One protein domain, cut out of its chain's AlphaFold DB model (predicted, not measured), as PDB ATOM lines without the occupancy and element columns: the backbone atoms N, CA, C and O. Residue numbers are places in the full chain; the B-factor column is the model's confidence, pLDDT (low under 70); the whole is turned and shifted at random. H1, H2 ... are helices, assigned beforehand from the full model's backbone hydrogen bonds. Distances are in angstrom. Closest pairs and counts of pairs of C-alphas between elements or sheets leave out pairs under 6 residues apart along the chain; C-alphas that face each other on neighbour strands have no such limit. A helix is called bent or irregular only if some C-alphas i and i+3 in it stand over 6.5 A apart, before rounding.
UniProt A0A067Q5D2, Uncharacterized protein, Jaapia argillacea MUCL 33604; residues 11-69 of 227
ATOM      1  N   THR A  11     267.923 200.687 233.253       76.56
ATOM      2  CA  THR A  11     267.230 201.393 234.339       76.56
ATOM      3  C   THR A  11     266.329 200.497 235.208       76.56
ATOM      4  O   THR A  11     266.410 200.628 236.428       76.56
ATOM      5  N   PRO A  12     265.532 199.537 234.681       88.50
ATOM      6  CA  PRO A  12     264.666 198.729 235.541       88.50
ATOM      7  C   PRO A  12     265.445 197.808 236.485       88.50
ATOM      8  O   PRO A  12     264.993 197.589 237.602       88.50
ATOM      9  N   ARG A  13     266.628 197.315 236.091       85.88
ATOM     10  CA  ARG A  13     267.465 196.498 236.986       85.88
ATOM     11  C   ARG A  13     268.048 197.315 238.130       85.88
ATOM     12  O   ARG A  13     268.038 196.849 239.255       85.88
ATOM     13  N   ILE A  14     268.494 198.539 237.857       86.69
ATOM     14  CA  ILE A  14     269.042 199.421 238.896       86.69
ATOM     15  C   ILE A  14     267.942 199.823 239.881       86.69
ATOM     16  O   ILE A  14     268.147 199.745 241.086       86.69
ATOM     17  N   VAL A  15     266.756 200.191 239.382       85.44
ATOM     18  CA  VAL A  15     265.599 200.509 240.235       85.44
ATOM     19  C   VAL A  15     265.170 199.289 241.051       85.44
ATOM     20  O   VAL A  15     264.853 199.429 242.229       85.44
ATOM     21  N   TRP A  16     265.196 198.096 240.454       90.00
ATOM     22  CA  TRP A  16     264.897 196.849 241.150       90.00
ATOM     23  C   TRP A  16     265.925 196.519 242.233       90.00
ATOM     24  O   TRP A  16     265.536 196.216 243.355       90.00
ATOM     25  N   ASP A  17     267.220 196.627 241.944       90.81
ATOM     26  CA  ASP A  17     268.271 196.370 242.930       90.81
ATOM     27  C   ASP A  17     268.208 197.382 244.077       90.81
ATOM     28  O   ASP A  17     268.342 196.998 245.236       90.81
ATOM     29  N   TRP A  18     267.907 198.652 243.783       83.00
ATOM     30  CA  TRP A  18     267.647 199.669 244.805       83.00
ATOM     31  C   TRP A  18     266.400 199.344 245.628       83.00
ATOM     32  O   TRP A  18     266.429 199.460 246.850       83.00
ATOM     33  N   TYR A  19     265.318 198.897 244.991       82.62
ATOM     34  CA  TYR A  19     264.119 198.442 245.689       82.62
ATOM     35  C   TYR A  19     264.442 197.262 246.614       82.62
ATOM     36  O   TYR A  19     264.110 197.276 247.792       82.62
ATOM     37  N   VAL A  20     265.151 196.248 246.128       86.44
ATOM     38  CA  VAL A  20     265.486 195.069 246.928       86.44
ATOM     39  C   VAL A  20     266.447 195.429 248.068       86.44
ATOM     40  O   VAL A  20     266.201 195.045 249.208       86.44
ATOM     41  N   GLN A  21     267.491 196.220 247.819       83.56
ATOM     42  CA  GLN A  21     268.419 196.629 248.878       83.56
ATOM     43  C   GLN A  21     267.756 197.523 249.929       83.56
ATOM     44  O   GLN A  21     267.851 197.224 251.112       83.56
ATOM     45  N   TYR A  22     267.057 198.587 249.526       74.12
ATOM     46  CA  TYR A  22     266.532 199.569 250.483       74.12
ATOM     47  C   TYR A  22     265.180 199.187 251.083       74.12
ATOM     48  O   TYR A  22     264.933 199.475 252.253       74.12
ATOM     49  N   LEU A  23     264.288 198.559 250.309       74.75
ATOM     50  CA  LEU A  23     262.961 198.185 250.796       74.75
ATOM     51  C   LEU A  23     262.909 196.770 251.344       74.75
ATOM     52  O   LEU A  23     262.087 196.548 252.227       74.75
ATOM     53  N   VAL A  24     263.714 195.819 250.857       80.94
ATOM     54  CA  VAL A  24     263.631 194.409 251.290       80.94
ATOM     55  C   VAL A  24     264.695 194.058 252.332       80.94
ATOM     56  O   VAL A  24     264.334 193.458 253.342       80.94
ATOM     57  N   PHE A  25     265.953 194.469 252.138       85.00
ATOM     58  CA  PHE A  25     267.088 194.167 253.028       85.00
ATOM     59  C   PHE A  25     267.572 195.389 253.827       85.00
ATOM     60  O   PHE A  25     268.744 195.756 253.778       85.00
ATOM     61  N   TYR A  26     266.678 196.036 254.573       80.69
ATOM     62  CA  TYR A  26     267.066 197.150 255.439       80.69
ATOM     63  C   TYR A  26     267.872 196.682 256.659       80.69
ATOM     64  O   TYR A  26     267.670 195.593 257.198       80.69
ATOM     65  N   GLU A  27     268.773 197.546 257.121       84.88
ATOM     66  CA  GLU A  27     269.531 197.341 258.351       84.88
ATOM     67  C   GLU A  27     268.606 197.529 259.567       84.88
ATOM     68  O   GLU A  27     267.943 198.569 259.714       84.88
ATOM     69  N   SER A  28     268.529 196.497 260.409       82.94
ATOM     70  CA  SER A  28     267.645 196.432 261.574       82.94
ATOM     71  C   SER A  28     267.911 197.597 262.530       82.94
ATOM     72  O   SER A  28     269.021 197.745 263.038       82.94
ATOM     73  N   GLY A  29     266.892 198.414 262.809       87.88
ATOM     74  CA  GLY A  29     267.002 199.549 263.739       87.88
ATOM     75  C   GLY A  29     267.277 200.912 263.097       87.88
ATOM     76  O   GLY A  29     267.298 201.921 263.807       87.88
ATOM     77  N   SER A  30     267.411 200.985 261.771       89.25
ATOM     78  CA  SER A  30     267.417 202.264 261.052       89.25
ATOM     79  C   SER A  30     266.031 202.945 261.077       89.25
ATOM     80  O   SER A  30     264.990 202.314 261.266       89.25
ATOM     81  N   TRP A  31     265.969 204.265 260.870       91.69
ATOM     82  CA  TRP A  31     264.678 204.966 260.735       91.69
ATOM     83  C   TRP A  31     263.909 204.542 259.467       91.69
ATOM     84  O   TRP A  31     262.674 204.554 259.438       91.69
ATOM     85  N   VAL A  32     264.646 204.101 258.444       87.50
ATOM     86  CA  VAL A  32     264.090 203.569 257.196       87.50
ATOM     87  C   VAL A  32     263.349 202.260 257.453       87.50
ATOM     88  O   VAL A  32     262.237 202.114 256.962       87.50
ATOM     89  N   ASP A  33     263.892 201.368 258.288       86.44
ATOM     90  CA  ASP A  33     263.224 200.129 258.720       86.44
ATOM     91  C   ASP A  33     261.856 200.426 259.357       86.44
ATOM     92  O   ASP A  33     260.823 199.918 258.919       86.44
ATOM     93  N   LYS A  34     261.808 201.372 260.305       89.75
ATOM     94  CA  LYS A  34     260.544 201.781 260.941       89.75
ATOM     95  C   LYS A  34     259.530 202.309 259.927       89.75
ATOM     96  O   LYS A  34     258.359 201.944 259.994       89.75
ATOM     97  N   THR A  35     259.971 203.139 258.987       91.38
ATOM     98  CA  THR A  35     259.089 203.754 257.982       91.38
ATOM     99  C   THR A  35     258.623 202.743 256.930       91.38
ATOM    100  O   THR A  35     257.457 202.727 256.542       91.38
ATOM    101  N   ALA A  36     259.509 201.853 256.487       87.31
ATOM    102  CA  ALA A  36     259.174 200.784 255.555       87.31
ATOM    103  C   ALA A  36     258.202 199.782 256.193       87.31
ATOM    104  O   ALA A  36     257.249 199.343 255.548       87.31
ATOM    105  N   SER A  37     258.402 199.458 257.472       86.69
ATOM    106  CA  SER A  37     257.517 198.581 258.238       86.69
ATOM    107  C   SER A  37     256.118 199.182 258.399       86.69
ATOM    108  O   SER A  37     255.130 198.518 258.074       86.69
ATOM    109  N   THR A  38     256.002 200.457 258.792       93.19
ATOM    110  CA  THR A  38     254.688 201.115 258.905       93.19
ATOM    111  C   THR A  38     253.979 201.202 257.561       93.19
ATOM    112  O   THR A  38     252.784 200.922 257.498       93.19
ATOM    113  N   PHE A  39     254.695 201.508 256.475       92.62
ATOM    114  CA  PHE A  39     254.105 201.550 255.139       92.62
ATOM    115  C   PHE A  39     253.634 200.171 254.665       92.62
ATOM    116  O   PHE A  39     252.550 200.069 254.102       92.62
ATOM    117  N   ARG A  40     254.388 199.094 254.928       89.62
ATOM    118  CA  ARG A  40     253.950 197.718 254.628       89.62
ATOM    119  C   ARG A  40     252.684 197.358 255.395       89.62
ATOM    120  O   ARG A  40     251.731 196.875 254.793       89.62
ATOM    121  N   VAL A  41     252.651 197.619 256.702       92.94
ATOM    122  CA  VAL A  41     251.466 197.367 257.536       92.94
ATOM    123  C   VAL A  41     250.273 198.180 257.036       92.94
ATOM    124  O   VAL A  41     249.182 197.636 256.892       92.94
ATOM    125  N   LEU A  42     250.479 199.455 256.705       94.25
ATOM    126  CA  LEU A  42     249.439 200.332 256.178       94.25
ATOM    127  C   LEU A  42     248.954 199.883 254.793       94.25
ATOM    128  O   LEU A  42     247.754 199.891 254.540       94.25
ATOM    129  N   ALA A  43     249.853 199.421 253.924       94.19
ATOM    130  CA  ALA A  43     249.504 198.842 252.632       94.19
ATOM    131  C   ALA A  43     248.657 197.574 252.805       94.19
ATOM    132  O   ALA A  43     247.634 197.438 252.139       94.19
ATOM    133  N   PHE A  44     249.016 196.681 253.733       93.12
ATOM    134  CA  PHE A  44     248.183 195.520 254.051       93.12
ATOM    135  C   PHE A  44     246.828 195.932 254.625       93.12
ATOM    136  O   PHE A  44     245.818 195.392 254.193       93.12
ATOM    137  N   LEU A  45     246.776 196.907 255.534       96.75
ATOM    138  CA  LEU A  45     245.514 197.414 256.081       96.75
ATOM    139  C   LEU A  45     244.619 198.052 255.015       96.75
ATOM    140  O   LEU A  45     243.405 197.901 255.091       96.75
ATOM    141  N   LEU A  46     245.197 198.730 254.021       97.06
ATOM    142  CA  LEU A  46     244.445 199.328 252.919       97.06
ATOM    143  C   LEU A  46     243.983 198.295 251.893       97.06
ATOM    144  O   LEU A  46     242.850 198.373 251.439       97.06
ATOM    145  N   VAL A  47     244.831 197.333 251.519       95.19
ATOM    146  CA  VAL A  47     244.521 196.337 250.478       95.19
ATOM    147  C   VAL A  47     243.655 195.193 251.016       95.19
ATOM    148  O   VAL A  47     242.801 194.681 250.296       95.19
ATOM    149  N   SER A  48     243.824 194.811 252.286       96.88
ATOM    150  CA  SER A  48     243.069 193.739 252.951       96.88
ATOM    151  C   SER A  48     241.544 193.849 252.797       96.88
ATOM    152  O   SER A  48     240.950 192.873 252.338       96.88
ATOM    153  N   PRO A  49     240.877 194.989 253.081       96.00
ATOM    154  CA  PRO A  49     239.427 195.083 252.929       96.00
ATOM    155  C   PRO A  49     238.974 194.853 251.483       96.00
ATOM    156  O   PRO A  49     237.976 194.174 251.271       96.00
ATOM    157  N   PHE A  50     239.722 195.322 250.478       97.50
ATOM    158  CA  PHE A  50     239.398 195.043 249.074       97.50
ATOM    159  C   PHE A  50     239.580 193.563 248.725       97.50
ATOM    160  O   PHE A  50     238.749 192.992 248.022       97.50
ATOM    161  N   MET A  51     240.627 192.915 249.243       97.00
ATOM    162  CA  MET A  51     240.821 191.471 249.064       97.00
ATOM    163  C   MET A  51     239.690 190.672 249.722       97.00
ATOM    164  O   MET A  51     239.173 189.740 249.122       97.00
ATOM    165  N   ILE A  52     239.248 191.062 250.920       98.00
ATOM    166  CA  ILE A  52     238.117 190.416 251.599       98.00
ATOM    167  C   ILE A  52     236.824 190.622 250.807       98.00
ATOM    168  O   ILE A  52     236.101 189.658 250.588       98.00
ATOM    169  N   LEU A  53     236.545 191.841 250.338       97.06
ATOM    170  CA  LEU A  53     235.347 192.138 249.547       97.06
ATOM    171  C   LEU A  53     235.331 191.382 248.216       97.06
ATOM    172  O   LEU A  53     234.306 190.817 247.859       97.06
ATOM    173  N   THR A  54     236.456 191.321 247.506       97.75
ATOM    174  CA  THR A  54     236.559 190.564 246.246       97.75
ATOM    175  C   THR A  54     236.433 189.060 246.470       97.75
ATOM    176  O   THR A  54     235.756 188.385 245.700       97.75
ATOM    177  N   LEU A  55     237.017 188.519 247.544       96.88
ATOM    178  CA  LEU A  55     236.826 187.116 247.914       96.88
ATOM    179  C   LEU A  55     235.379 186.826 248.313       96.88
ATOM    180  O   LEU A  55     234.856 185.778 247.943       96.88
ATOM    181  N   LEU A  56     234.731 187.741 249.035       96.38
ATOM    182  CA  LEU A  56     233.327 187.626 249.409       96.38
ATOM    183  C   LEU A  56     232.417 187.680 248.177       96.38
ATOM    184  O   LEU A  56     231.476 186.900 248.093       96.38
ATOM    185  N   ASP A  57     232.722 188.546 247.212       96.62
ATOM    186  CA  ASP A  57     231.992 188.665 245.948       96.62
ATOM    187  C   ASP A  57     232.131 187.389 245.105       96.62
ATOM    188  O   ASP A  57     231.139 186.792 244.690       96.62
ATOM    189  N   VAL A  58     233.356 186.871 244.958       96.69
ATOM    190  CA  VAL A  58     233.601 185.588 244.280       96.69
ATOM    191  C   VAL A  58     232.927 184.429 245.018       96.69
ATOM    192  O   VAL A  58     232.331 183.567 244.378       96.69
ATOM    193  N   ALA A  59     232.983 184.393 246.351       95.81
ATOM    194  CA  ALA A  59     232.312 183.366 247.144       95.81
ATOM    195  C   ALA A  59     230.786 183.445 246.996       95.81
ATOM    196  O   ALA A  59     230.145 182.418 246.801       95.81
ATOM    197  N   SER A  60     230.215 184.652 247.022       94.50
ATOM    198  CA  SER A  60     228.791 184.901 246.776       94.50
ATOM    199  C   SER A  60     228.384 184.429 245.382       94.50
ATOM    200  O   SER A  60     227.424 183.677 245.242       94.50
ATOM    201  N   TYR A  61     229.166 184.770 244.356       93.81
ATOM    202  CA  TYR A  61     228.960 184.287 242.994       93.81
ATOM    203  C   TYR A  61     229.017 182.758 242.907       93.81
ATOM    204  O   TYR A  61     228.175 182.144 242.253       93.81
ATOM    205  N   LEU A  62     229.989 182.132 243.576       94.19
ATOM    206  CA  LEU A  62     230.099 180.678 243.617       94.19
ATOM    207  C   LEU A  62     228.873 180.058 244.275       94.19
ATOM    208  O   LEU A  62     228.310 179.145 243.691       94.19
ATOM    209  N   ILE A  63     228.425 180.581 245.417       90.31
ATOM    210  CA  ILE A  63     227.218 180.114 246.107       90.31
ATOM    211  C   ILE A  63     225.988 180.306 245.215       90.31
ATOM    212  O   ILE A  63     225.215 179.375 245.040       90.31
ATOM    213  N   ALA A  64     225.822 181.466 244.579       89.44
ATOM    214  CA  ALA A  64     224.726 181.710 243.645       89.44
ATOM    215  C   ALA A  64     224.764 180.742 242.453       89.44
ATOM    216  O   ALA A  64     223.725 180.301 241.976       89.44
ATOM    217  N   ARG A  65     225.953 180.359 241.984       88.44
ATOM    218  CA  ARG A  65     226.108 179.432 240.859       88.44
ATOM    219  C   ARG A  65     225.984 177.961 241.253       88.44
ATOM    220  O   ARG A  65     225.533 177.167 240.432       88.44
ATOM    221  N   THR A  66     226.383 177.588 242.465       81.88
ATOM    222  CA  THR A  66     226.284 176.216 242.976       81.88
ATOM    223  C   THR A  66     224.988 175.947 243.720       81.88
ATOM    224  O   THR A  66     224.685 174.781 243.907       81.88
ATOM    225  N   LEU A  67     224.226 176.967 244.128       71.00
ATOM    226  CA  LEU A  67     222.886 176.820 244.708       71.00
ATOM    227  C   LEU A  67     221.782 177.217 243.717       71.00
ATOM    228  O   LEU A  67     220.759 176.547 243.655       71.00
ATOM    229  N   GLY A  68     222.002 178.220 242.860       62.16
ATOM    230  CA  GLY A  68     221.003 178.739 241.911       62.16
ATOM    231  C   GLY A  68     220.688 177.846 240.704       62.16
ATOM    232  O   GLY A  68     220.011 178.294 239.786       62.16
ATOM    233  N   VAL A  69     221.171 176.599 240.678       56.34
ATOM    234  CA  VAL A  69     220.795 175.580 239.674       56.34
ATOM    235  C   VAL A  69     220.117 174.359 240.320       56.34
ATOM    236  O   VAL A  69     219.629 173.494 239.599       56.34
TER     237      VAL A  69
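Overview. This is residues 11 to 69 of the 227 residues of an uncharacterized protein of Jaapia argillacea MUCL 33604 (UniProt A0A067Q5D2). One long helix, H2, gently bent along its length, makes the long limb of an L, and a shorter helix, H1, makes the short limb, standing off at about a right angle near the first end of H2. The corner of the L is the short loop of residues 25 to 30, from which the arm H2a leads on into the far arm H2b, and residues 41 to 69, of which 41 to 67 belong to H2, stick out with no other part beside them. The printed part has 59 residues with two named helices, H1 then H2, and no named strand; its class is all helix. It is extended, with a radius of gyration of the C-alphas of 19.1 A, and spans 56 by 27 by 13 A.

Arrangement. H2, residues 31 to 67, was assigned as one helix by its hydrogen bonds, but it is bent: C-alphas 46 and 49 are 6.6 A apart. Its arms, H2a, residues 31 to 46, and H2b, residues 49 to 67, stand at a shallow tilt of 29 degrees. H1, residues 11 to 24, is close to H2a but not clearly touching; their closest C-alphas, those of Leu 23 and Ala 36, are 6.6 A apart. The lines of H1 and H2a are about perpendicular, at 84 degrees. H1 and H2b are apart. In H1, H2a and H2b every O i to N i+4 pair is within hydrogen-bond range.

Along the chain. H2a begins at C-alpha 31 (264.678, 204.966, 260.735) and measures 22.4 A from first to last C-alpha. H2b measures 26.0 A and ends at C-alpha 67 (222.886, 176.820, 244.708). H1 begins at C-alpha 11 (267.230, 201.393, 234.339) and measures 18.7 A.

Size, cuts and confidence. The two C-alphas farthest apart, those of Ser 30 and Val 69, are 57.8 A apart. Residues 11 to 21, in H1, and 41 to 69, of which 41 to 67 belong to H2, stand free. The printed part has no cut, and the link from H1 to H2 is short, with 6 residues. The mean pLDDT of the printed part is 88.5, with residues 68 to 69 under 70.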